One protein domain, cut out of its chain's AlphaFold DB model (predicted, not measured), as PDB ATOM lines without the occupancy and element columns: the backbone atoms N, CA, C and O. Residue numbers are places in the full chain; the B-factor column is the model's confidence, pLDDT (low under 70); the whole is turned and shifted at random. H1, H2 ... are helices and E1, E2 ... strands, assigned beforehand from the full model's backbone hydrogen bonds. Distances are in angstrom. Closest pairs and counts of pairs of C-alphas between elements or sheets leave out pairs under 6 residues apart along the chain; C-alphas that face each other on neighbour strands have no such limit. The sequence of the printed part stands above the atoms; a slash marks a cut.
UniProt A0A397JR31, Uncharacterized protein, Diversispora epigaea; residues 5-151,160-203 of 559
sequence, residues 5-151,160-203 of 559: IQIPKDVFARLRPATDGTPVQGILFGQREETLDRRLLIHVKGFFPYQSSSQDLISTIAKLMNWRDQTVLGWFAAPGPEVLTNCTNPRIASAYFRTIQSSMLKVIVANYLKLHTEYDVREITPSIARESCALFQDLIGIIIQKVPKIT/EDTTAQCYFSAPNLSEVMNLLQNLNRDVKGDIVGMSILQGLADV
ATOM      1  N   ILE A   5     -15.963  36.410  15.067       81.19
ATOM      2  CA  ILE A   5     -16.092  36.237  16.519       81.19
ATOM      3  C   ILE A   5     -14.852  36.804  17.208       81.19
ATOM      4  O   ILE A   5     -13.724  36.424  16.893       81.19
ATOM      5  N   GLN A   6     -15.063  37.694  18.173       85.25
ATOM      6  CA  GLN A   6     -14.025  38.237  19.038       85.25
ATOM      7  C   GLN A   6     -14.236  37.740  20.466       85.25
ATOM      8  O   GLN A   6     -15.251  38.037  21.094       85.25
ATOM      9  N   ILE A   7     -13.255  36.992  20.976       83.31
ATOM     10  CA  ILE A   7     -13.239  36.489  22.352       83.31
ATOM     11  C   ILE A   7     -12.027  37.102  23.070       83.31
ATOM     12  O   ILE A   7     -10.891  36.872  22.642       83.31
ATOM     13  N   PRO A   8     -12.236  37.877  24.147       82.25
ATOM     14  CA  PRO A   8     -11.169  38.389  24.991       82.25
ATOM     15  C   PRO A   8     -10.292  37.260  25.543       82.25
ATOM     16  O   PRO A   8     -10.768  36.165  25.856       82.25
ATOM     17  N   LYS A   9      -8.986  37.516  25.673       80.50
ATOM     18  CA  LYS A   9      -8.011  36.494  26.100       80.50
ATOM     19  C   LYS A   9      -8.305  35.947  27.496       80.50
ATOM     20  O   LYS A   9      -8.081  34.768  27.748       80.50
ATOM     21  N   ASP A  10      -8.789  36.797  28.389       79.69
ATOM     22  CA  ASP A  10      -9.191  36.469  29.755       79.69
ATOM     23  C   ASP A  10     -10.457  35.601  29.787       79.69
ATOM     24  O   ASP A  10     -10.537  34.667  30.583       79.69
ATOM     25  N   VAL A  11     -11.423  35.848  28.898       80.06
ATOM     26  CA  VAL A  11     -12.598  34.980  28.731       80.06
ATOM     27  C   VAL A  11     -12.150  33.625  28.196       80.06
ATOM     28  O   VAL A  11     -12.477  32.597  28.779       80.06
ATOM     29  N   PHE A  12     -11.313  33.607  27.156       78.00
ATOM     30  CA  PHE A  12     -10.790  32.363  26.589       78.00
ATOM     31  C   PHE A  12      -9.952  31.550  27.589       78.00
ATOM     32  O   PHE A  12     -10.033  30.325  27.617       78.00
ATOM     33  N   ALA A  13      -9.167  32.211  28.444       75.31
ATOM     34  CA  ALA A  13      -8.424  31.546  29.512       75.31
ATOM     35  C   ALA A  13      -9.357  30.879  30.537       75.31
ATOM     36  O   ALA A  13      -9.046  29.789  31.009       75.31
ATOM     37  N   ARG A  14     -10.501  31.509  30.836       75.31
ATOM     38  CA  ARG A  14     -11.528  31.001  31.760       75.31
ATOM     39  C   ARG A  14     -12.416  29.912  31.158       75.31
ATOM     40  O   ARG A  14     -12.967  29.114  31.900       75.31
ATOM     41  N   LEU A  15     -12.529  29.859  29.832       73.69
ATOM     42  CA  LEU A  15     -13.222  28.786  29.117       73.69
ATOM     43  C   LEU A  15     -12.451  27.454  29.143       73.69
ATOM     44  O   LEU A  15     -12.992  26.422  28.746       73.69
ATOM     45  N   ARG A  16     -11.180  27.452  29.568       69.31
ATOM     46  CA  ARG A  16     -10.398  26.216  29.629       69.31
ATOM     47  C   ARG A  16     -11.027  25.252  30.640       69.31
ATOM     48  O   ARG A  16     -11.275  25.664  31.772       69.31
ATOM     49  N   PRO A  17     -11.235  23.979  30.265       62.38
ATOM     50  CA  PRO A  17     -11.766  22.981  31.177       62.38
ATOM     51  C   PRO A  17     -10.936  22.915  32.453       62.38
ATOM     52  O   PRO A  17      -9.696  22.890  32.397       62.38
ATOM     53  N   ALA A  18     -11.630  22.845  33.588       54.31
ATOM     54  CA  ALA A  18     -11.010  22.610  34.876       54.31
ATOM     55  C   ALA A  18     -10.100  21.370  34.796       54.31
ATOM     56  O   ALA A  18     -10.334  20.402  34.063       54.31
ATOM     57  N   THR A  19      -8.964  21.429  35.486       50.88
ATOM     58  CA  THR A  19      -7.958  20.355  35.498       50.88
ATOM     59  C   THR A  19      -8.450  19.064  36.144       50.88
ATOM     60  O   THR A  19      -7.776  18.048  36.036       50.88
ATOM     61  N   ASP A  20      -9.617  19.093  36.778       55.56
ATOM     62  CA  ASP A  20     -10.236  17.975  37.484       55.56
ATOM     63  C   ASP A  20     -11.044  17.025  36.581       55.56
ATOM     64  O   ASP A  20     -11.478  15.976  37.048       55.56
ATOM     65  N   GLY A  21     -11.220  17.350  35.292       56.53
ATOM     66  CA  GLY A  21     -11.980  16.513  34.359       56.53
ATOM     67  C   GLY A  21     -13.497  16.632  34.510       56.53
ATOM     68  O   GLY A  21     -14.223  15.853  33.893       56.53
ATOM     69  N   THR A  22     -13.985  17.605  35.287       64.38
ATOM     70  CA  THR A  22     -15.418  17.892  35.360       64.38
ATOM     71  C   THR A  22     -15.894  18.542  34.056       64.38
ATOM     72  O   THR A  22     -15.240  19.458  33.544       64.38
ATOM     73  N   PRO A  23     -17.006  18.067  33.459       66.06
ATOM     74  CA  PRO A  23     -17.568  18.710  32.283       66.06
ATOM     75  C   PRO A  23     -18.069  20.105  32.664       66.06
ATOM     76  O   PRO A  23     -18.831  20.266  33.617       66.06
ATOM     77  N   VAL A  24     -17.643  21.114  31.906       81.81
ATOM     78  CA  VAL A  24     -18.053  22.510  32.111       81.81
ATOM     79  C   VAL A  24     -18.861  22.962  30.907       81.81
ATOM     80  O   VAL A  24     -18.432  22.782  29.771       81.81
ATOM     81  N   GLN A  25     -20.012  23.575  31.145       87.88
ATOM     82  CA  GLN A  25     -20.847  24.166  30.104       87.88
ATOM     83  C   GLN A  25     -21.341  25.539  30.550       87.88
ATOM     84  O   GLN A  25     -21.437  25.818  31.749       87.88
ATOM     85  N   GLY A  26     -21.652  26.404  29.590       89.44
ATOM     86  CA  GLY A  26     -22.156  27.731  29.906       89.44
ATOM     87  C   GLY A  26     -22.721  28.494  28.718       89.44
ATOM     88  O   GLY A  26     -22.499  28.149  27.556       89.44
ATOM     89  N   ILE A  27     -23.451  29.562  29.032       91.69
ATOM     90  CA  ILE A  27     -24.037  30.489  28.065       91.69
ATOM     91  C   ILE A  27     -23.057  31.614  27.783       91.69
ATOM     92  O   ILE A  27     -22.585  32.275  28.705       91.69
ATOM     93  N   LEU A  28     -22.771  31.840  26.504       91.44
ATOM     94  CA  LEU A  28     -21.958  32.955  26.036       91.44
ATOM     95  C   LEU A  28     -22.840  34.196  25.904       91.44
ATOM     96  O   LEU A  28     -23.897  34.149  25.269       91.44
ATOM     97  N   PHE A  29     -22.381  35.316  26.456       90.06
ATOM     98  CA  PHE A  29     -23.094  36.588  26.384       90.06
ATOM     99  C   PHE A  29     -22.179  37.716  25.904       90.06
ATOM    100  O   PHE A  29     -20.949  37.659  26.036       90.06
ATOM    101  N   GLY A  30     -22.783  38.750  25.328       88.19
ATOM    102  CA  GLY A  30     -22.058  39.919  24.853       88.19
ATOM    103  C   GLY A  30     -22.853  40.734  23.845       88.19
ATOM    104  O   GLY A  30     -24.066  40.870  23.981       88.19
ATOM    105  N   GLN A  31     -22.169  41.309  22.858       86.12
ATOM    106  CA  GLN A  31     -22.763  42.252  21.907       86.12
ATOM    107  C   GLN A  31     -22.622  41.786  20.464       86.12
ATOM    108  O   GLN A  31     -21.614  41.190  20.079       86.12
ATOM    109  N   ARG A  32     -23.656  42.083  19.676       80.56
ATOM    110  CA  ARG A  32     -23.674  41.908  18.226       80.56
ATOM    111  C   ARG A  32     -23.601  43.290  17.593       80.56
ATOM    112  O   ARG A  32     -24.406  44.152  17.936       80.56
ATOM    113  N   GLU A  33     -22.649  43.490  16.693       82.62
ATOM    114  CA  GLU A  33     -22.483  44.743  15.959       82.62
ATOM    115  C   GLU A  33     -22.479  44.460  14.455       82.62
ATOM    116  O   GLU A  33     -21.692  43.650  13.957       82.62
ATOM    117  N   GLU A  34     -23.370  45.121  13.716       79.75
ATOM    118  CA  GLU A  34     -23.312  45.138  12.257       79.75
ATOM    119  C   GLU A  34     -22.422  46.302  11.818       79.75
ATOM    120  O   GLU A  34     -22.738  47.475  12.010       79.75
ATOM    121  N   THR A  35     -21.275  45.973  11.230       79.69
ATOM    122  CA  THR A  35     -20.343  46.981  10.709       79.69
ATOM    123  C   THR A  35     -20.909  47.683   9.472       79.69
ATOM    124  O   THR A  35     -21.774  47.153   8.774       79.69
ATOM    125  N   LEU A  36     -20.352  48.848   9.123       78.62
ATOM    126  CA  LEU A  36     -20.722  49.615   7.920       78.62
ATOM    127  C   LEU A  36     -20.643  48.793   6.615       78.62
ATOM    128  O   LEU A  36     -21.386  49.057   5.671       78.62
ATOM    129  N   ASP A  37     -19.794  47.764   6.589       80.69
ATOM    130  CA  ASP A  37     -19.627  46.834   5.467       80.69
ATOM    131  C   ASP A  37     -20.639  45.667   5.480       80.69
ATOM    132  O   ASP A  37     -20.481  44.701   4.727       80.69
ATOM    133  N   ARG A  38     -21.664  45.721   6.345       73.75
ATOM    134  CA  ARG A  38     -22.642  44.644   6.602       73.75
ATOM    135  C   ARG A  38     -22.012  43.334   7.067       73.75
ATOM    136  O   ARG A  38     -22.518  42.244   6.791       73.75
ATOM    137  N   ARG A  39     -20.857  43.410   7.732       77.81
ATOM    138  CA  ARG A  39     -20.261  42.244   8.393       77.81
ATOM    139  C   ARG A  39     -20.747  42.202   9.829       77.81
ATOM    140  O   ARG A  39     -20.595  43.195  10.541       77.81
ATOM    141  N   LEU A  40     -21.276  41.052  10.228       78.50
ATOM    142  CA  LEU A  40     -21.661  40.788  11.605       78.50
ATOM    143  C   LEU A  40     -20.415  40.496  12.442       78.50
ATOM    144  O   LEU A  40     -19.616  39.609  12.110       78.50
ATOM    145  N   LEU A  41     -20.264  41.247  13.524       82.94
ATOM    146  CA  LEU A  41     -19.187  41.100  14.480       82.94
ATOM    147  C   LEU A  41     -19.766  40.734  15.851       82.94
ATOM    148  O   LEU A  41     -20.668  41.394  16.364       82.94
ATOM    149  N   ILE A  42     -19.274  39.632  16.412       84.94
ATOM    150  CA  ILE A  42     -19.777  39.046  17.655       84.94
ATOM    151  C   ILE A  42     -18.720  39.252  18.738       84.94
ATOM    152  O   ILE A  42     -17.669  38.611  18.716       84.94
ATOM    153  N   HIS A  43     -19.000  40.141  19.689       87.94
ATOM    154  CA  HIS A  43     -18.139  40.423  20.833       87.94
ATOM    155  C   HIS A  43     -18.579  39.602  22.040       87.94
ATOM    156  O   HIS A  43     -19.511  39.983  22.752       87.94
ATOM    157  N   VAL A  44     -17.890  38.494  22.303       88.12
ATOM    158  CA  VAL A  44     -18.126  37.696  23.512       88.12
ATOM    159  C   VAL A  44     -17.531  38.441  24.705       88.12
ATOM    160  O   VAL A  44     -16.326  38.652  24.753       88.12
ATOM    161  N   LYS A  45     -18.351  38.851  25.674       88.19
ATOM    162  CA  LYS A  45     -17.885  39.573  26.876       88.19
ATOM    163  C   LYS A  45     -17.613  38.640  28.050       88.19
ATOM    164  O   LYS A  45     -16.775  38.940  28.895       88.19
ATOM    165  N   GLY A  46     -18.286  37.498  28.089       88.06
ATOM    166  CA  GLY A  46     -18.102  36.507  29.134       88.06
ATOM    167  C   GLY A  46     -18.998  35.298  28.936       88.06
ATOM    168  O   GLY A  46     -19.588  35.098  27.870       88.06
ATOM    169  N   PHE A  47     -19.086  34.492  29.988       89.19
ATOM    170  CA  PHE A  47     -20.000  33.367  30.042       89.19
ATOM    171  C   PHE A  47     -20.612  33.203  31.430       89.19
ATOM    172  O   PHE A  47     -19.998  33.586  32.426       89.19
ATOM    173  N   PHE A  48     -21.798  32.602  31.482       87.00
ATOM    174  CA  PHE A  48     -22.412  32.119  32.716       87.00
ATOM    175  C   PHE A  48     -22.432  30.591  32.705       87.00
ATOM    176  O   PHE A  48     -23.025  30.012  31.791       87.00
ATOM    177  N   PRO A  49     -21.769  29.922  33.664       85.06
ATOM    178  CA  PRO A  49     -21.883  28.479  33.797       85.06
ATOM    179  C   PRO A  49     -23.303  28.113  34.240       85.06
ATOM    180  O   PRO A  49     -23.900  28.838  35.034       85.06
ATOM    181  N   TYR A  50     -23.825  26.994  33.745       80.38
ATOM    182  CA  TYR A  50     -25.118  26.456  34.177       80.38
ATOM    183  C   TYR A  50     -25.023  24.942  34.373       80.38
ATOM    184  O   TYR A  50     -24.236  24.252  33.712       80.38
ATOM    185  N   GLN A  51     -25.822  24.415  35.296       72.88
ATOM    186  CA  GLN A  51     -25.924  22.977  35.529       72.88
ATOM    187  C   GLN A  51     -26.877  22.337  34.522       72.88
ATOM    188  O   GLN A  51     -27.755  22.992  33.980       72.88
ATOM    189  N   SER A  52     -26.744  21.035  34.272       66.19
ATOM    190  CA  SER A  52     -27.526  20.321  33.249       66.19
ATOM    191  C   SER A  52     -29.044  20.263  33.493       66.19
ATOM    192  O   SER A  52     -29.744  19.608  32.725       66.19
ATOM    193  N   SER A  53     -29.575  20.909  34.537       70.38
ATOM    194  CA  SER A  53     -31.018  21.007  34.743       70.38
ATOM    195  C   SER A  53     -31.631  22.029  33.776       70.38
ATOM    196  O   SER A  53     -31.133  23.140  33.585       70.38
ATOM    197  N   SER A  54     -32.751  21.656  33.154       68.25
ATOM    198  CA  SER A  54     -33.460  22.505  32.187       68.25
ATOM    199  C   SER A  54     -33.957  23.821  32.800       68.25
ATOM    200  O   SER A  54     -33.963  24.852  32.128       68.25
ATOM    201  N   GLN A  55     -34.330  23.817  34.084       70.75
ATOM    202  CA  GLN A  55     -34.801  25.014  34.789       70.75
ATOM    203  C   GLN A  55     -33.693  26.053  35.011       70.75
ATOM    204  O   GLN A  55     -33.927  27.246  34.805       70.75
ATOM    205  N   ASP A  56     -32.483  25.619  35.382       78.75
ATOM    206  CA  ASP A  56     -31.346  26.527  35.581       78.75
ATOM    207  C   ASP A  56     -30.979  27.226  34.265       78.75
ATOM    208  O   ASP A  56     -30.831  28.452  34.214       78.75
ATOM    209  N   LEU A  57     -30.973  26.461  33.170       83.94
ATOM    210  CA  LEU A  57     -30.737  26.968  31.824       83.94
ATOM    211  C   LEU A  57     -31.751  28.045  31.406       83.94
ATOM    212  O   LEU A  57     -31.347  29.127  30.976       83.94
ATOM    213  N   ILE A  58     -33.055  27.778  31.542       83.94
ATOM    214  CA  ILE A  58     -34.108  28.742  31.174       83.94
ATOM    215  C   ILE A  58     -33.976  30.016  32.013       83.94
ATOM    216  O   ILE A  58     -34.026  31.118  31.466       83.94
ATOM    217  N   SER A  59     -33.748  29.881  33.324       81.12
ATOM    218  CA  SER A  59     -33.581  31.034  34.216       81.12
ATOM    219  C   SER A  59     -32.345  31.869  33.858       81.12
ATOM    220  O   SER A  59     -32.392  33.100  33.881       81.12
ATOM    221  N   THR A  60     -31.251  31.212  33.468       83.19
ATOM    222  CA  THR A  60     -30.006  31.859  33.045       83.19
ATOM    223  C   THR A  60     -30.199  32.591  31.723       83.19
ATOM    224  O   THR A  60     -29.824  33.755  31.608       83.19
ATOM    225  N   ILE A  61     -30.849  31.961  30.742       86.50
ATOM    226  CA  ILE A  61     -31.186  32.604  29.466       86.50
ATOM    227  C   ILE A  61     -32.093  33.814  29.702       86.50
ATOM    228  O   ILE A  61     -31.805  34.884  29.175       86.50
ATOM    229  N   ALA A  62     -33.132  33.686  30.531       82.56
ATOM    230  CA  ALA A  62     -34.044  34.786  30.841       82.56
ATOM    231  C   ALA A  62     -33.328  35.981  31.487       82.56
ATOM    232  O   ALA A  62     -33.592  37.120  31.115       82.56
ATOM    233  N   LYS A  63     -32.381  35.728  32.401       80.94
ATOM    234  CA  LYS A  63     -31.552  36.778  33.019       80.94
ATOM    235  C   LYS A  63     -30.627  37.474  32.022       80.94
ATOM    236  O   LYS A  63     -30.326  38.647  32.217       80.94
ATOM    237  N   LEU A  64     -30.135  36.754  31.012       79.75
ATOM    238  CA  LEU A  64     -29.144  37.254  30.052       79.75
ATOM    239  C   LEU A  64     -29.753  37.867  28.798       79.75
ATOM    240  O   LEU A  64     -29.095  38.663  28.125       79.75
ATOM    241  N   MET A  65     -30.991  37.511  28.471       75.56
ATOM    242  CA  MET A  65     -31.740  38.181  27.422       75.56
ATOM    243  C   MET A  65     -31.977  39.640  27.826       75.56
ATOM    244  O   MET A  65     -32.670  39.921  28.795       75.56
ATOM    245  N   ASN A  66     -31.395  40.565  27.058       64.38
ATOM    246  CA  ASN A  66     -31.455  42.016  27.275       64.38
ATOM    247  C   ASN A  66     -30.783  42.505  28.573       64.38
ATOM    248  O   ASN A  66     -31.185  43.511  29.158       64.38
ATOM    249  N   TRP A  67     -29.721  41.832  29.022       69.06
ATOM    250  CA  TRP A  67     -28.969  42.265  30.198       69.06
ATOM    251  C   TRP A  67     -27.958  43.369  29.863       69.06
ATOM    252  O   TRP A  67     -26.939  43.096  29.236       69.06
ATOM    253  N   ARG A  68     -28.188  44.610  30.319       71.25
ATOM    254  CA  ARG A  68     -27.241  45.748  30.184       71.25
ATOM    255  C   ARG A  68     -26.690  45.922  28.754       71.25
ATOM    256  O   ARG A  68     -25.472  45.915  28.555       71.25
ATOM    257  N   ASP A  69     -27.579  46.000  27.765       71.44
ATOM    258  CA  ASP A  69     -27.240  46.081  26.331       71.44
ATOM    259  C   ASP A  69     -26.413  44.894  25.812       71.44
ATOM    260  O   ASP A  69     -25.630  45.011  24.863       71.44
ATOM    261  N   GLN A  70     -26.536  43.742  26.468       78.88
ATOM    262  CA  GLN A  70     -25.936  42.479  26.065       78.88
ATOM    263  C   GLN A  70     -27.032  41.446  25.859       78.88
ATOM    264  O   GLN A  70     -28.144  41.546  26.380       78.88
ATOM    265  N   THR A  71     -26.703  40.448  25.057       83.31
ATOM    266  CA  THR A  71     -27.620  39.376  24.713       83.31
ATOM    267  C   THR A  71     -26.907  38.037  24.708       83.31
ATOM    268  O   THR A  71     -25.672  37.953  24.732       83.31
ATOM    269  N   VAL A  72     -27.709  36.980  24.666       88.50
ATOM    270  CA  VAL A  72     -27.243  35.613  24.485       88.50
ATOM    271  C   VAL A  72     -26.662  35.478  23.076       88.50
ATOM    272  O   VAL A  72     -27.323  35.700  22.057       88.50
ATOM    273  N   LEU A  73     -25.381  35.127  23.020       89.81
ATOM    274  CA  LEU A  73     -24.651  34.909  21.773       89.81
ATOM    275  C   LEU A  73     -24.599  33.433  21.403       89.81
ATOM    276  O   LEU A  73     -24.431  33.108  20.233       89.81
ATOM    277  N   GLY A  74     -24.721  32.539  22.382       91.56
ATOM    278  CA  GLY A  74     -24.525  31.124  22.140       91.56
ATOM    279  C   GLY A  74     -24.160  30.343  23.389       91.56
ATOM    280  O   GLY A  74     -24.499  30.733  24.505       91.56
ATOM    281  N   TRP A  75     -23.435  29.249  23.196       92.62
ATOM    282  CA  TRP A  75     -23.048  28.330  24.260       92.62
ATOM    283  C   TRP A  75     -21.600  27.868  24.096       92.62
ATOM    284  O   TRP A  75     -21.022  27.914  23.007       92.62
ATOM    285  N   PHE A  76     -21.015  27.395  25.192       91.31
ATOM    286  CA  PHE A  76     -19.800  26.594  25.146       91.31
ATOM    287  C   PHE A  76     -19.970  25.318  25.965       91.31
ATOM    288  O   PHE A  76     -20.718  25.286  26.944       91.31
ATOM    289  N   ALA A  77     -19.245  24.281  25.564       89.50
ATOM    290  CA  ALA A  77     -19.142  23.040  26.304       89.50
ATOM    291  C   ALA A  77     -17.703  22.531  26.269       89.50
ATOM    292  O   ALA A  77     -17.045  22.522  25.227       89.50
ATOM    293  N   ALA A  78     -17.236  22.056  27.413       86.62
ATOM    294  CA  ALA A  78     -16.014  21.298  27.569       86.62
ATOM    295  C   ALA A  78     -16.393  19.869  27.991       86.62
ATOM    296  O   ALA A  78     -16.366  19.551  29.182       86.62
ATOM    297  N   PRO A  79     -16.844  19.028  27.039       82.50
ATOM    298  CA  PRO A  79     -17.286  17.671  27.334       82.50
ATOM    299  C   PRO A  79     -16.146  16.831  27.920       82.50
ATOM    300  O   PRO A  79     -14.998  16.909  27.475       82.50
ATOM    301  N   GLY A  80     -16.484  16.004  28.911       81.06
ATOM    302  CA  GLY A  80     -15.556  15.040  29.494       81.06
ATOM    303  C   GLY A  80     -15.139  13.952  28.494       81.06
ATOM    304  O   GLY A  80     -15.808  13.752  27.472       81.06
ATOM    305  N   PRO A  81     -14.056  13.209  28.781       75.44
ATOM    306  CA  PRO A  81     -13.535  12.177  27.882       75.44
ATOM    307  C   PRO A  81     -14.572  11.093  27.557       75.44
ATOM    308  O   PRO A  81     -14.624  10.638  26.422       75.44
ATOM    309  N   GLU A  82     -15.444  10.747  28.508       76.56
ATOM    310  CA  GLU A  82     -16.517   9.753  28.337       76.56
ATOM    311  C   GLU A  82     -17.549  10.152  27.269       76.56
ATOM    312  O   GLU A  82     -18.083   9.311  26.549       76.56
ATOM    313  N   VAL A  83     -17.830  11.450  27.128       76.81
ATOM    314  CA  VAL A  83     -18.759  11.953  26.106       76.81
ATOM    315  C   VAL A  83     -18.082  11.949  24.738       76.81
ATOM    316  O   VAL A  83     -18.702  11.600  23.736       76.81
ATOM    317  N   LEU A  84     -16.794  12.297  24.699       77.12
ATOM    318  CA  LEU A  84     -16.007  12.351  23.467       77.12
ATOM    319  C   LEU A  84     -15.723  10.971  22.864       77.12
ATOM    320  O   LEU A  84     -15.500  10.882  21.659       77.12
ATOM    321  N   THR A  85     -15.743   9.898  23.660       77.50
ATOM    322  CA  THR A  85     -15.630   8.526  23.138       77.50
ATOM    323  C   THR A  85     -16.909   8.042  22.464       77.50
ATOM    324  O   THR A  85     -16.838   7.206  21.568       77.50
ATOM    325  N   ASN A  86     -18.065   8.570  22.874       79.88
ATOM    326  CA  ASN A  86     -19.375   8.063  22.453       79.88
ATOM    327  C   ASN A  86     -20.053   8.951  21.400       79.88
ATOM    328  O   ASN A  86     -20.895   8.476  20.641       79.88
ATOM    329  N   CYS A  87     -19.691  10.234  21.338       83.06
ATOM    330  CA  CYS A  87     -20.341  11.220  20.484       83.06
ATOM    331  C   CYS A  87     -19.325  12.042  19.690       83.06
ATOM    332  O   CYS A  87     -18.320  12.515  20.216       83.06
ATOM    333  N   THR A  88     -19.637  12.291  18.417       85.69
ATOM    334  CA  THR A  88     -18.863  13.210  17.578       85.69
ATOM    335  C   THR A  88     -19.166  14.666  17.945       85.69
ATOM    336  O   THR A  88     -20.284  15.002  18.344       85.69
ATOM    337  N   ASN A  89     -18.193  15.563  17.764       85.69
ATOM    338  CA  ASN A  89     -18.369  16.991  18.063       85.69
ATOM    339  C   ASN A  89     -19.566  17.638  17.341       85.69
ATOM    340  O   ASN A  89     -20.300  18.373  18.001       85.69
ATOM    341  N   PRO A  90     -19.849  17.346  16.055       86.88
ATOM    342  CA  PRO A  90     -21.052  17.859  15.399       86.88
ATOM    343  C   PRO A  90     -22.353  17.376  16.052       86.88
ATOM    344  O   PRO A  90     -23.300  18.150  16.177       86.88
ATOM    345  N   ARG A  91     -22.401  16.121  16.526       86.19
ATOM    346  CA  ARG A  91     -23.578  15.574  17.222       86.19
ATOM    347  C   ARG A  91     -23.800  16.262  18.566       86.19
ATOM    348  O   ARG A  91     -24.932  16.616  18.884       86.19
ATOM    349  N   ILE A  92     -22.721  16.514  19.310       86.12
ATOM    350  CA  ILE A  92     -22.761  17.309  20.546       86.12
ATOM    351  C   ILE A  92     -23.269  18.721  20.229       86.12
ATOM    352  O   ILE A  92     -24.206  19.190  20.868       86.12
ATOM    353  N   ALA A  93     -22.712  19.377  19.208       88.88
ATOM    354  CA  ALA A  93     -23.113  20.728  18.834       88.88
ATOM    355  C   ALA A  93     -24.598  20.821  18.461       88.88
ATOM    356  O   ALA A  93     -25.290  21.723  18.931       88.88
ATOM    357  N   SER A  94     -25.099  19.868  17.673       86.31
ATOM    358  CA  SER A  94     -26.514  19.787  17.290       86.31
ATOM    359  C   SER A  94     -27.435  19.666  18.510       86.31
ATOM    360  O   SER A  94     -28.401  20.422  18.631       86.31
ATOM    361  N   ALA A  95     -27.095  18.788  19.462       86.31
ATOM    362  CA  ALA A  95     -27.869  18.619  20.691       86.31
ATOM    363  C   ALA A  95     -27.922  19.912  21.520       86.31
ATOM    364  O   ALA A  95     -28.998  20.331  21.943       86.31
ATOM    365  N   TYR A  96     -26.786  20.592  21.699       89.75
ATOM    366  CA  TYR A  96     -26.753  21.862  22.427       89.75
ATOM    367  C   TYR A  96     -27.534  22.961  21.707       89.75
ATOM    368  O   TYR A  96     -28.294  23.677  22.356       89.75
ATOM    369  N   PHE A  97     -27.414  23.091  20.381       90.50
ATOM    370  CA  PHE A  97     -28.199  24.083  19.647       90.50
ATOM    371  C   PHE A  97     -29.698  23.862  19.812       90.50
ATOM    372  O   PHE A  97     -30.391  24.823  20.136       90.50
ATOM    373  N   ARG A  98     -30.188  22.622  19.682       86.94
ATOM    374  CA  ARG A  98     -31.611  22.313  19.900       86.94
ATOM    375  C   ARG A  98     -32.066  22.704  21.307       86.94
ATOM    376  O   ARG A  98     -33.080  23.385  21.454       86.94
ATOM    377  N   THR A  99     -31.296  22.339  22.331       87.81
ATOM    378  CA  THR A  99     -31.624  22.645  23.733       87.81
ATOM    379  C   THR A  99     -31.648  24.150  24.007       87.81
ATOM    380  O   THR A  99     -32.583  24.652  24.639       87.81
ATOM    381  N   ILE A 100     -30.652  24.892  23.513       89.38
ATOM    382  CA  ILE A 100     -30.569  26.348  23.682       89.38
ATOM    383  C   ILE A 100     -31.689  27.055  22.920       89.38
ATOM    384  O   ILE A 100     -32.358  27.907  23.497       89.38
ATOM    385  N   GLN A 101     -31.934  26.691  21.659       90.25
ATOM    386  CA  GLN A 101     -33.001  27.278  20.845       90.25
ATOM    387  C   GLN A 101     -34.373  27.045  21.478       90.25
ATOM    388  O   GLN A 101     -35.135  27.995  21.635       90.25
ATOM    389  N   SER A 102     -34.664  25.814  21.909       86.62
ATOM    390  CA  SER A 102     -35.908  25.488  22.617       86.62
ATOM    391  C   SER A 102     -36.060  26.328  23.890       86.62
ATOM    392  O   SER A 102     -37.088  26.967  24.099       86.62
ATOM    393  N   SER A 103     -35.006  26.428  24.703       86.75
ATOM    394  CA  SER A 103     -35.033  27.222  25.938       86.75
ATOM    395  C   SER A 103     -35.216  28.722  25.670       86.75
ATOM    396  O   SER A 103     -35.986  29.379  26.369       86.75
ATOM    397  N   MET A 104     -34.566  29.267  24.637       86.88
ATOM    398  CA  MET A 104     -34.767  30.654  24.206       86.88
ATOM    399  C   MET A 104     -36.197  30.892  23.712       86.88
ATOM    400  O   MET A 104     -36.788  31.903  24.080       86.88
ATOM    401  N   LEU A 105     -36.785  29.961  22.951       86.69
ATOM    402  CA  LEU A 105     -38.188  30.049  22.527       86.69
ATOM    403  C   LEU A 105     -39.137  30.091  23.727       86.69
ATOM    404  O   LEU A 105     -40.032  30.933  23.733       86.69
ATOM    405  N   LYS A 106     -38.918  29.267  24.766       83.25
ATOM    406  CA  LYS A 106     -39.716  29.319  26.011       83.25
ATOM    407  C   LYS A 106     -39.711  30.719  26.619       83.25
ATOM    408  O   LYS A 106     -40.768  31.244  26.958       83.25
ATOM    409  N   VAL A 107     -38.536  31.340  26.714       82.69
ATOM    410  CA  VAL A 107     -38.392  32.695  27.268       82.69
ATOM    411  C   VAL A 107     -39.051  33.746  26.371       82.69
ATOM    412  O   VAL A 107     -39.754  34.620  26.876       82.69
ATOM    413  N   ILE A 108     -38.860  33.665  25.050       83.31
ATOM    414  CA  ILE A 108     -39.455  34.602  24.083       83.31
ATOM    415  C   ILE A 108     -40.982  34.535  24.145       83.31
ATOM    416  O   ILE A 108     -41.627  35.571  24.297       83.31
ATOM    417  N   VAL A 109     -41.558  33.332  24.077       79.94
ATOM    418  CA  VAL A 109     -43.012  33.124  24.125       79.94
ATOM    419  C   VAL A 109     -43.579  33.595  25.464       79.94
ATOM    420  O   VAL A 109     -44.558  34.336  25.473       79.94
ATOM    421  N   ALA A 110     -42.940  33.251  26.588       75.94
ATOM    422  CA  ALA A 110     -43.380  33.701  27.909       75.94
ATOM    423  C   ALA A 110     -43.383  35.236  28.032       75.94
ATOM    424  O   ALA A 110     -44.350  35.818  28.523       75.94
ATOM    425  N   ASN A 111     -42.332  35.906  27.546       74.81
ATOM    426  CA  ASN A 111     -42.261  37.368  27.541       74.81
ATOM    427  C   ASN A 111     -43.301  37.997  26.607       74.81
ATOM    428  O   ASN A 111     -43.891  39.020  26.953       74.81
ATOM    429  N   TYR A 112     -43.544  37.387  25.447       73.94
ATOM    430  CA  TYR A 112     -44.539  37.868  24.495       73.94
ATOM    431  C   TYR A 112     -45.952  37.796  25.088       73.94
ATOM    432  O   TYR A 112     -46.660  38.802  25.090       73.94
ATOM    433  N   LEU A 113     -46.328  36.646  25.661       69.81
ATOM    434  CA  LEU A 113     -47.636  36.432  26.295       69.81
ATOM    435  C   LEU A 113     -47.853  37.324  27.520       69.81
ATOM    436  O   LEU A 113     -48.966  37.785  27.751       69.81
ATOM    437  N   LYS A 114     -46.791  37.635  28.276       69.50
ATOM    438  CA  LYS A 114     -46.863  38.597  29.387       69.50
ATOM    439  C   LYS A 114     -47.253  40.005  28.921       69.50
ATOM    440  O   LYS A 114     -47.914  40.726  29.660       69.50
ATOM    441  N   LEU A 115     -46.815  40.405  27.728       66.00
ATOM    442  CA  LEU A 115     -47.102  41.723  27.151       66.00
ATOM    443  C   LEU A 115     -48.421  41.751  26.362       66.00
ATOM    444  O   LEU A 115     -48.998  42.818  26.189       66.00
ATOM    445  N   HIS A 116     -48.884  40.594  25.884       64.94
ATOM    446  CA  HIS A 116     -50.002  40.458  24.953       64.94
ATOM    447  C   HIS A 116     -50.953  39.365  25.450       64.94
ATOM    448  O   HIS A 116     -50.968  38.252  24.927       64.94
ATOM    449  N   THR A 117     -51.746  39.679  26.476       61.84
ATOM    450  CA  THR A 117     -52.677  38.735  27.121       61.84
ATOM    451  C   THR A 117     -53.883  38.355  26.255       61.84
ATOM    452  O   THR A 117     -54.617  37.441  26.609       61.84
ATOM    453  N   GLU A 118     -54.104  39.056  25.140       58.69
ATOM    454  CA  GLU A 118     -55.315  38.948  24.311       58.69
ATOM    455  C   GLU A 118     -55.150  38.074  23.056       58.69
ATOM    456  O   GLU A 118     -56.130  37.824  22.361       58.69
ATOM    457  N   TYR A 119     -53.938  37.604  22.741       58.69
ATOM    458  CA  TYR A 119     -53.677  36.871  21.497       58.69
ATOM    459  C   TYR A 119     -53.669  35.355  21.699       58.69
ATOM    460  O   TYR A 119     -53.023  34.845  22.617       58.69
ATOM    461  N   ASP A 120     -54.301  34.624  20.774       63.72
ATOM    462  CA  ASP A 120     -54.125  33.175  20.673       63.72
ATOM    463  C   ASP A 120     -52.682  32.870  20.236       63.72
ATOM    464  O   ASP A 120     -52.168  33.390  19.237       63.72
ATOM    465  N   VAL A 121     -52.030  31.975  20.980       63.25
ATOM    466  CA  VAL A 121     -50.687  31.451  20.709       63.25
ATOM    467  C   VAL A 121     -50.557  30.992  19.251       63.25
ATOM    468  O   VAL A 121     -49.500  31.161  18.635       63.25
ATOM    469  N   ARG A 122     -51.629  30.448  18.660       66.31
ATOM    470  CA  ARG A 122     -51.639  29.957  17.271       66.31
ATOM    471  C   ARG A 122     -51.429  31.058  16.234       66.31
ATOM    472  O   ARG A 122     -50.732  30.818  15.247       66.31
ATOM    473  N   GLU A 123     -51.961  32.255  16.460       68.75
ATOM    474  CA  GLU A 123     -51.850  33.373  15.515       68.75
ATOM    475  C   GLU A 123     -50.462  34.025  15.553       68.75
ATOM    476  O   GLU A 123     -49.926  34.441  14.524       68.75
ATOM    477  N   ILE A 124     -49.839  34.055  16.733       72.44
ATOM    478  CA  ILE A 124     -48.529  34.689  16.946       72.44
ATOM    479  C   ILE A 124     -47.359  33.754  16.611       72.44
ATOM    480  O   ILE A 124     -46.266  34.224  16.280       72.44
ATOM    481  N   THR A 125     -47.583  32.433  16.636       76.06
ATOM    482  CA  THR A 125     -46.548  31.403  16.421       76.06
ATOM    483  C   THR A 125     -45.747  31.617  15.127       76.06
ATOM    484  O   THR A 125     -44.516  31.630  15.203       76.06
ATOM    485  N   PRO A 126     -46.359  31.857  13.946       76.44
ATOM    486  CA  PRO A 126     -45.598  32.069  12.712       76.44
ATOM    487  C   PRO A 126     -44.738  33.339  12.734       76.44
ATOM    488  O   PRO A 126     -43.678  33.378  12.105       76.44
ATOM    489  N   SER A 127     -45.186  34.382  13.443       76.19
ATOM    490  CA  SER A 127     -44.428  35.630  13.590       76.19
ATOM    491  C   SER A 127     -43.210  35.415  14.486       76.19
ATOM    492  O   SER A 127     -42.083  35.686  14.068       76.19
ATOM    493  N   ILE A 128     -43.424  34.815  15.663       80.75
ATOM    494  CA  ILE A 128     -42.361  34.472  16.616       80.75
ATOM    495  C   ILE A 128     -41.338  33.538  15.968       80.75
ATOM    496  O   ILE A 128     -40.136  33.752  16.115       80.75
ATOM    497  N   ALA A 129     -41.785  32.534  15.207       81.19
ATOM    498  CA  ALA A 129     -40.895  31.607  14.517       81.19
ATOM    499  C   ALA A 129     -39.984  32.318  13.511       81.19
ATOM    500  O   ALA A 129     -38.786  32.041  13.449       81.19
ATOM    501  N   ARG A 130     -40.537  33.258  12.733       80.31
ATOM    502  CA  ARG A 130     -39.785  33.989  11.707       80.31
ATOM    503  C   ARG A 130     -38.715  34.890  12.326       80.31
ATOM    504  O   ARG A 130     -37.590  34.912  11.830       80.31
ATOM    505  N   GLU A 131     -39.038  35.586  13.411       79.62
ATOM    506  CA  GLU A 131     -38.079  36.432  14.134       79.62
ATOM    507  C   GLU A 131     -37.029  35.602  14.885       79.62
ATOM    508  O   GLU A 131     -35.833  35.889  14.815       79.62
ATOM    509  N   SER A 132     -37.452  34.511  15.527       83.19
ATOM    510  CA  SER A 132     -36.552  33.599  16.241       83.19
ATOM    511  C   SER A 132     -35.569  32.916  15.293       83.19
ATOM    512  O   SER A 132     -34.400  32.761  15.629       83.19
ATOM    513  N   CYS A 133     -35.999  32.571  14.076       81.44
ATOM    514  CA  CYS A 133     -35.126  32.021  13.038       81.44
ATOM    515  C   CYS A 133     -33.951  32.965  12.728       81.44
ATOM    516  O   CYS A 133     -32.802  32.524  12.710       81.44
ATOM    517  N   ALA A 134     -34.212  34.270  12.578       77.69
ATOM    518  CA  ALA A 134     -33.158  35.265  12.372       77.69
ATOM    519  C   ALA A 134     -32.223  35.374  13.589       77.69
ATOM    520  O   ALA A 134     -31.006  35.388  13.432       77.69
ATOM    521  N   LEU A 135     -32.775  35.377  14.808       81.25
ATOM    522  CA  LEU A 135     -31.975  35.413  16.037       81.25
ATOM    523  C   LEU A 135     -31.067  34.188  16.188       81.25
ATOM    524  O   LEU A 135     -29.942  34.321  16.688       81.25
ATOM    525  N   PHE A 136     -31.558  33.016  15.779       86.81
ATOM    526  CA  PHE A 136     -30.855  31.748  15.906       86.81
ATOM    527  C   PHE A 136     -29.765  31.556  14.868       86.81
ATOM    528  O   PHE A 136     -28.761  30.955  15.215       86.81
ATOM    529  N   GLN A 137     -29.888  32.104  13.657       81.62
ATOM    530  CA  GLN A 137     -28.834  32.033  12.627       81.62
ATOM    531  C   GLN A 137     -27.486  32.628  13.069       81.62
ATOM    532  O   GLN A 137     -26.435  32.296  12.528       81.62
ATOM    533  N   ASP A 138     -27.513  33.482  14.083       78.75
ATOM    534  CA  ASP A 138     -26.331  34.144  14.622       78.75
ATOM    535  C   ASP A 138     -25.754  33.445  15.865       78.75
ATOM    536  O   ASP A 138     -24.757  33.912  16.425       78.75
ATOM    537  N   LEU A 139     -26.380  32.366  16.352       88.31
ATOM    538  CA  LEU A 139     -25.912  31.681  17.556       88.31
ATOM    539  C   LEU A 139     -24.610  30.924  17.292       88.31
ATOM    540  O   LEU A 139     -24.479  30.175  16.320       88.31
ATOM    541  N   ILE A 140     -23.671  31.066  18.228       90.44
ATOM    542  CA  ILE A 140     -22.371  30.390  18.195       90.44
ATOM    543  C   ILE A 140     -22.313  29.240  19.207       90.44
ATOM    544  O   ILE A 140     -22.845  29.324  20.310       90.44
ATOM    545  N   GLY A 141     -21.655  28.148  18.842       90.88
ATOM    546  CA  GLY A 141     -21.411  27.005  19.720       90.88
ATOM    547  C   GLY A 141     -19.923  26.712  19.782       90.88
ATOM    548  O   GLY A 141     -19.296  26.559  18.736       90.88
ATOM    549  N   ILE A 142     -19.334  26.645  20.974       88.88
ATOM    550  CA  ILE A 142     -17.895  26.388  21.133       88.88
ATOM    551  C   ILE A 142     -17.682  25.085  21.899       88.88
ATOM    552  O   ILE A 142     -18.026  24.986  23.073       88.88
ATOM    553  N   ILE A 143     -17.058  24.102  21.255       88.50
ATOM    554  CA  ILE A 143     -16.633  22.858  21.901       88.50
ATOM    555  C   ILE A 143     -15.148  22.951  22.221       88.50
ATOM    556  O   ILE A 143     -14.329  23.185  21.331       88.50
ATOM    557  N   ILE A 144     -14.800  22.748  23.487       85.56
ATOM    558  CA  ILE A 144     -13.436  22.859  23.997       85.56
ATOM    559  C   ILE A 144     -12.960  21.480  24.428       85.56
ATOM    560  O   ILE A 144     -13.599  20.813  25.237       85.56
ATOM    561  N   GLN A 145     -11.826  21.046  23.891       81.38
ATOM    562  CA  GLN A 145     -11.267  19.728  24.148       81.38
ATOM    563  C   GLN A 145      -9.836  19.847  24.651       81.38
ATOM    564  O   GLN A 145      -9.041  20.651  24.158       81.38
ATOM    565  N   LYS A 146      -9.484  19.005  25.621       75.12
ATOM    566  CA  LYS A 146      -8.081  18.779  25.968       75.12
ATOM    567  C   LYS A 146      -7.514  17.758  24.998       75.12
ATOM    568  O   LYS A 146      -8.020  16.642  24.924       75.12
ATOM    569  N   VAL A 147      -6.460  18.127  24.276       64.62
ATOM    570  CA  VAL A 147      -5.713  17.162  23.472       64.62
ATOM    571  C   VAL A 147      -4.629  16.565  24.365       64.62
ATOM    572  O   VAL A 147      -3.723  17.291  24.785       64.62
ATOM    573  N   PRO A 148      -4.681  15.259  24.679       56.53
ATOM    574  CA  PRO A 148      -3.570  14.614  25.353       56.53
ATOM    575  C   PRO A 148      -2.362  14.633  24.409       56.53
ATOM    576  O   PRO A 148      -2.361  13.986  23.362       56.53
ATOM    577  N   LYS A 149      -1.315  15.388  24.761       52.59
ATOM    578  CA  LYS A 149      -0.026  15.266  24.073       52.59
ATOM    579  C   LYS A 149       0.582  13.918  24.432       52.59
ATOM    580  O   LYS A 149       1.003  13.708  25.567       52.59
ATOM    581  N   ILE A 150       0.688  13.033  23.448       47.06
ATOM    582  CA  ILE A 150       1.574  11.873  23.526       47.06
ATOM    583  C   ILE A 150       3.002  12.418  23.412       47.06
ATOM    584  O   ILE A 150       3.493  12.695  22.320       47.06
ATOM    585  N   THR A 151       3.654  12.683  24.544       47.59
ATOM    586  CA  THR A 151       5.065  13.076  24.552       47.59
ATOM    587  C   THR A 151       5.947  11.834  24.530       47.59
ATOM    588  O   THR A 151       6.267  11.285  25.582       47.59
ATOM    589  N   GLU A 160      -0.198  21.179  28.194       54.97
ATOM    590  CA  GLU A 160      -1.557  20.814  27.779       54.97
ATOM    591  C   GLU A 160      -2.017  21.743  26.646       54.97
ATOM    592  O   GLU A 160      -2.178  22.947  26.852       54.97
ATOM    593  N   ASP A 161      -2.235  21.193  25.449       65.31
ATOM    594  CA  ASP A 161      -2.832  21.949  24.349       65.31
ATOM    595  C   ASP A 161      -4.352  21.773  24.405       65.31
ATOM    596  O   ASP A 161      -4.885  20.664  24.348       65.31
ATOM    597  N   THR A 162      -5.063  22.889  24.550       69.88
ATOM    598  CA  THR A 162      -6.525  22.930  24.461       69.88
ATOM    599  C   THR A 162      -6.915  23.294  23.033       69.88
ATOM    600  O   THR A 162      -6.456  24.315  22.515       69.88
ATOM    601  N   THR A 163      -7.758  22.489  22.393       77.12
ATOM    602  CA  THR A 163      -8.360  22.817  21.097       77.12
ATOM    603  C   THR A 163      -9.777  23.337  21.302       77.12
ATOM    604  O   THR A 163     -10.492  22.903  22.202       77.12
ATOM    605  N   ALA A 164     -10.182  24.296  20.473       80.00
ATOM    606  CA  ALA A 164     -11.539  24.821  20.449       80.00
ATOM    607  C   ALA A 164     -12.089  24.707  19.026       80.00
ATOM    608  O   ALA A 164     -11.428  25.114  18.069       80.00
ATOM    609  N   GLN A 165     -13.287  24.151  18.892       85.00
ATOM    610  CA  GLN A 165     -14.028  24.069  17.638       85.00
ATOM    611  C   GLN A 165     -15.274  24.940  17.739       85.00
ATOM    612  O   GLN A 165     -16.015  24.848  18.715       85.00
ATOM    613  N   CYS A 166     -15.492  25.783  16.733       85.19
ATOM    614  CA  CYS A 166     -16.637  26.681  16.677       85.19
ATOM    615  C   CYS A 166     -17.654  26.179  15.653       85.19
ATOM    616  O   CYS A 166     -17.291  25.811  14.538       85.19
ATOM    617  N   TYR A 167     -18.920  26.232  16.035       88.56
ATOM    618  CA  TYR A 167     -20.079  25.871  15.242       88.56
ATOM    619  C   TYR A 167     -21.017  27.072  15.159       88.56
ATOM    620  O   TYR A 167     -21.065  27.897  16.075       88.56
ATOM    621  N   PHE A 168     -21.765  27.156  14.067       86.56
ATOM    622  CA  PHE A 168     -22.790  28.172  13.864       86.56
ATOM    623  C   PHE A 168     -24.136  27.490  13.723       86.56
ATOM    624  O   PHE A 168     -24.248  26.427  13.109       86.56
ATOM    625  N   SER A 169     -25.143  28.113  14.304       84.31
ATOM    626  CA  SER A 169     -26.519  27.690  14.157       84.31
ATOM    627  C   SER A 169     -27.084  28.201  12.831       84.31
ATOM    628  O   SER A 169     -26.767  29.304  12.399       84.31
ATOM    629  N   ALA A 170     -27.904  27.397  12.160       80.75
ATOM    630  CA  ALA A 170     -28.571  27.794  10.922       80.75
ATOM    631  C   ALA A 170     -29.932  27.094  10.790       80.75
ATOM    632  O   ALA A 170     -30.134  26.345   9.833       80.75
ATOM    633  N   PRO A 171     -30.854  27.274  11.757       83.19
ATOM    634  CA  PRO A 171     -32.117  26.569  11.703       83.19
ATOM    635  C   PRO A 171     -32.975  27.126  10.571       83.19
ATOM    636  O   PRO A 171     -33.013  28.339  10.334       83.19
ATOM    637  N   ASN A 172     -33.688  26.244   9.883       84.88
ATOM    638  CA  ASN A 172     -34.700  26.659   8.917       84.88
ATOM    639  C   ASN A 172     -36.023  27.002   9.632       84.88
ATOM    640  O   ASN A 172     -36.228  26.705  10.810       84.88
ATOM    641  N   LEU A 173     -36.939  27.661   8.919       82.81
ATOM    642  CA  LEU A 173     -38.222  28.064   9.502       82.81
ATOM    643  C   LEU A 173     -39.045  26.853   9.972       82.81
ATOM    644  O   LEU A 173     -39.681  26.932  11.017       82.81
ATOM    645  N   SER A 174     -39.016  25.742   9.230       84.25
ATOM    646  CA  SER A 174     -39.722  24.508   9.596       84.25
ATOM    647  C   SER A 174     -39.224  23.916  10.913       84.25
ATOM    648  O   SER A 174     -40.035  23.515  11.737       84.25
ATOM    649  N   GLU A 175     -37.917  23.923  11.166       82.19
ATOM    650  CA  GLU A 175     -37.322  23.445  12.415       82.19
ATOM    651  C   GLU A 175     -37.764  24.299  13.601       82.19
ATOM    652  O   GLU A 175     -38.159  23.763  14.632       82.19
ATOM    653  N   VAL A 176     -37.757  25.627  13.450       83.62
ATOM    654  CA  VAL A 176     -38.216  26.538  14.510       83.62
ATOM    655  C   VAL A 176     -39.719  26.386  14.756       83.62
ATOM    656  O   VAL A 176     -40.152  26.384  15.908       83.62
ATOM    657  N   MET A 177     -40.515  26.215  13.698       82.06
ATOM    658  CA  MET A 177     -41.949  25.935  13.810       82.06
ATOM    659  C   MET A 177     -42.212  24.608  14.525       82.06
ATOM    660  O   MET A 177     -43.050  24.572  15.419       82.06
ATOM    661  N   ASN A 178     -41.467  23.551  14.200       83.12
ATOM    662  CA  ASN A 178     -41.575  22.259  14.878       83.12
ATOM    663  C   ASN A 178     -41.185  22.376  16.357       83.12
ATOM    664  O   ASN A 178     -41.892  21.859  17.220       83.12
ATOM    665  N   LEU A 179     -40.114  23.117  16.677       81.94
ATOM    666  CA  LEU A 179     -39.734  23.399  18.064       81.94
ATOM    667  C   LEU A 179     -40.852  24.126  18.823       81.94
ATOM    668  O   LEU A 179     -41.132  23.760  19.960       81.94
ATOM    669  N   LEU A 180     -41.512  25.111  18.205       79.44
ATOM    670  CA  LEU A 180     -42.648  25.833  18.790       79.44
ATOM    671  C   LEU A 180     -43.900  24.960  18.946       79.44
ATOM    672  O   LEU A 180     -44.600  25.064  19.950       79.44
ATOM    673  N   GLN A 181     -44.192  24.090  17.980       76.62
ATOM    674  CA  GLN A 181     -45.319  23.159  18.057       76.62
ATOM    675  C   GLN A 181     -45.119  22.124  19.166       76.62
ATOM    676  O   GLN A 181     -46.047  21.870  19.934       76.62
ATOM    677  N   ASN A 182     -43.903  21.589  19.294       75.06
ATOM    678  CA  ASN A 182     -43.527  20.711  20.401       75.06
ATOM    679  C   ASN A 182     -43.582  21.461  21.731       75.06
ATOM    680  O   ASN A 182     -44.107  20.929  22.703       75.06
ATOM    681  N   LEU A 183     -43.167  22.733  21.743       70.25
ATOM    682  CA  LEU A 183     -43.354  23.602  22.896       70.25
ATOM    683  C   LEU A 183     -44.821  23.659  23.301       70.25
ATOM    684  O   LEU A 183     -45.117  23.388  24.445       70.25
ATOM    685  N   ASN A 184     -45.742  23.956  22.383       61.28
ATOM    686  CA  ASN A 184     -47.174  24.054  22.686       61.28
ATOM    687  C   ASN A 184     -47.776  22.738  23.205       61.28
ATOM    688  O   ASN A 184     -48.755  22.774  23.951       61.28
ATOM    689  N   ARG A 185     -47.203  21.588  22.831       55.62
ATOM    690  CA  ARG A 185     -47.568  20.278  23.391       55.62
ATOM    691  C   ARG A 185     -47.051  20.125  24.826       55.62
ATOM    692  O   ARG A 185     -47.851  19.829  25.708       55.62
ATOM    693  N   ASP A 186     -45.778  20.429  25.075       49.91
ATOM    694  CA  ASP A 186     -45.161  20.382  26.415       49.91
ATOM    695  C   ASP A 186     -45.792  21.407  27.378       49.91
ATOM    696  O   ASP A 186     -46.032  21.148  28.551       49.91
ATOM    697  N   VAL A 187     -46.130  22.579  26.850       48.38
ATOM    698  CA  VAL A 187     -46.711  23.733  27.536       48.38
ATOM    699  C   VAL A 187     -48.177  23.484  27.910       48.38
ATOM    700  O   VAL A 187     -48.643  24.060  28.883       48.38
ATOM    701  N   LYS A 188     -48.904  22.569  27.251       40.12
ATOM    702  CA  LYS A 188     -50.211  22.109  27.762       40.12
ATOM    703  C   LYS A 188     -50.090  21.218  29.007       40.12
ATOM    704  O   LYS A 188     -51.018  21.210  29.809       40.12
ATOM    705  N   GLY A 189     -48.960  20.536  29.205       36.72
ATOM    706  CA  GLY A 189     -48.644  19.839  30.458       36.72
ATOM    707  C   GLY A 189     -48.060  20.771  31.526       36.72
ATOM    708  O   GLY A 189     -48.416  20.677  32.699       36.72
ATOM    709  N   ASP A 190     -47.224  21.729  31.113       38.47
ATOM    710  CA  ASP A 190     -46.474  22.596  32.026       38.47
ATOM    711  C   ASP A 190     -47.168  23.931  32.364       38.47
ATOM    712  O   ASP A 190     -46.843  24.505  33.393       38.47
ATOM    713  N   ILE A 191     -48.138  24.459  31.602       39.88
ATOM    714  CA  ILE A 191     -48.825  25.727  31.967       39.88
ATOM    715  C   ILE A 191     -49.806  25.546  33.125       39.88
ATOM    716  O   ILE A 191     -49.979  26.470  33.916       39.88
ATOM    717  N   VAL A 192     -50.417  24.368  33.273       39.00
ATOM    718  CA  VAL A 192     -51.287  24.099  34.431       39.00
ATOM    719  C   VAL A 192     -50.450  23.858  35.699       39.00
ATOM    720  O   VAL A 192     -50.910  24.144  36.801       39.00
ATOM    721  N   GLY A 193     -49.201  23.393  35.560       32.53
ATOM    722  CA  GLY A 193     -48.318  23.061  36.685       32.53
ATOM    723  C   GLY A 193     -47.213  24.075  37.007       32.53
ATOM    724  O   GLY A 193     -46.710  24.097  38.131       32.53
ATOM    725  N   MET A 194     -46.807  24.924  36.064       37.28
ATOM    726  CA  MET A 194     -45.694  25.844  36.254       37.28
ATOM    727  C   MET A 194     -46.186  27.267  36.485       37.28
ATOM    728  O   MET A 194     -46.486  28.032  35.569       37.28
ATOM    729  N   SER A 195     -46.074  27.658  37.748       35.62
ATOM    730  CA  SER A 195     -45.772  29.000  38.246       35.62
ATOM    731  C   SER A 195     -44.546  29.662  37.568       35.62
ATOM    732  O   SER A 195     -43.711  30.253  38.247       35.62
ATOM    733  N   ILE A 196     -44.396  29.611  36.238       37.88
ATOM    734  CA  ILE A 196     -43.418  30.414  35.484       37.88
ATOM    735  C   ILE A 196     -43.816  31.891  35.544       37.88
ATOM    736  O   ILE A 196     -42.944  32.743  35.680       37.88
ATOM    737  N   LEU A 197     -45.117  32.205  35.544       36.28
ATOM    738  CA  LEU A 197     -45.596  33.578  35.742       36.28
ATOM    739  C   LEU A 197     -45.349  34.080  37.176       36.28
ATOM    740  O   LEU A 197     -44.974  35.238  37.342       36.28
ATOM    741  N   GLN A 198     -45.456  33.212  38.191       34.97
ATOM    742  CA  GLN A 198     -45.130  33.569  39.579       34.97
ATOM    743  C   GLN A 198     -43.604  33.697  39.781       34.97
ATOM    744  O   GLN A 198     -43.129  34.677  40.341       34.97
ATOM    745  N   GLY A 199     -42.813  32.758  39.246       31.42
ATOM    746  CA  GLY A 199     -41.353  32.749  39.381       31.42
ATOM    747  C   GLY A 199     -40.631  33.829  38.567       31.42
ATOM    748  O   GLY A 199     -39.592  34.324  38.996       31.42
ATOM    749  N   LEU A 200     -41.171  34.256  37.417       33.94
ATOM    750  CA  LEU A 200     -40.647  35.409  36.666       33.94
ATOM    751  C   LEU A 200     -41.061  36.753  37.280       33.94
ATOM    752  O   LEU A 200     -40.370  37.746  37.052       33.94
ATOM    753  N   ALA A 201     -42.152  36.806  38.053       35.50
ATOM    754  CA  ALA A 201     -42.500  37.984  38.847       35.50
ATOM    755  C   ALA A 201     -41.546  38.171  40.043       35.50
ATOM    756  O   ALA A 201     -41.228  39.310  40.374       35.50
ATOM    757  N   ASP A 202     -41.021  37.078  40.608       34.50
ATOM    758  CA  ASP A 202     -40.085  37.112  41.743       34.50
ATOM    759  C   ASP A 202     -38.605  37.310  41.338       34.50
ATOM    760  O   ASP A 202     -37.786  37.730  42.156       34.50
ATOM    761  N   VAL A 203     -38.227  37.014  40.084       35.59
ATOM    762  CA  VAL A 203     -36.825  37.088  39.599       35.59
ATOM    763  C   VAL A 203     -36.522  38.363  38.795       35.59
ATOM    764  O   VAL A 203     -35.355  38.686  38.562       35.59
TER     765      VAL A 203
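This is residues 5 to 151 and 160 to 203 of the 559 residues of an uncharacterized protein of Diversispora epigaea (UniProt A0A397JR31). A strongly twisted five-stranded sheet, curled like part of a barrel, has the long helix H4 and the shorter H2 over one face, with small H1 on the face opposite to H4. H4 runs on past the sheet, and there H6 crosses both H4 and H5; residues 188 to 195 stick out, and H7 follows. The printed part has 191 residues, with seven named helices and five named strands of mixed class, in the order H1 E1 E2 H2 E3 H3 H4 H5 E4 E5 H6 H7. The mixed sheet runs E2 E1 E3 E4 E5; the whole is compact, radius of gyration of the C-alphas 17.8 A, spanning 65 by 43 by 34 A.

Start at H1, residues 9 to 14, on the sheet; its closest C-alpha to E2, residues 40 to 49, is Val 11, 5.7 A from that of Gly 46. E1, residues 24 to 34, forms an antiparallel hairpin with E2: look for N 41 and O 33, 2.8 A apart. H2, residues 54 to 64, lies over E1 at a height of 9.1 A over the sheet. E3, residues 71 to 78, is antiparallel to E1, N 28 to O 74 being 2.9 A; E2, H2 and E3 make a split strand-helix-strand unit, E1 between its strands, with a right-handed crossover. H3, residues 81 to 86, meets H4, residues 89 to 115, only through their link. H4, the hub, touches H2 with residues 103 to 107 alone, Ile 58 and Ser 103 having the closest C-alphas, 5.5 A apart, at a steep tilt of 65 degrees. H5, residues 121 to 137, forms a helical hairpin with H4; they only just touch, with 3 pairs of C-alphas within 8 A. E3, H3 H4 H5 and E4, residues 140 to 147, make a strand-helix-strand unit, two parallel neighbour strands joined through helices, N 77 to O 142 being 2.9 A. E5, residues 161 to 168, is antiparallel to E4, N 141 to O 167 being 2.8 A. H6, residues 173 to 190, touches H5, closest C-alphas Ala 129 and Val 176, 5.7 A. H7, residues 196 to 203, is near H2 and H4. Every O i to N i+4 pair is within hydrogen-bond range in H1, H2, H4 and H7; H3 has 1 of 2, H5 10 of 13, H6 13 of 14.

Find C-alpha 9 at (-8.011, 36.494, 26.100), where H1 begins. H4 runs 39.0 A from C-alpha 89 at (-18.369, 16.991, 18.063); E1 spans 30.6 A, E2 25.4 A. H7 ends at C-alpha 203, (-36.825, 37.088, 39.599).

The farthest C-alphas, Glu 118 and Thr 151, are 65.7 A apart. Residues 152 to 159 are not printed, and C-alphas 151 and 160 are 10.7 A apart across that cut. Of the links printed whole, none is long. Mean pLDDT of the printed part is 74.7; 51 residues are under 70, among them 184 to 203.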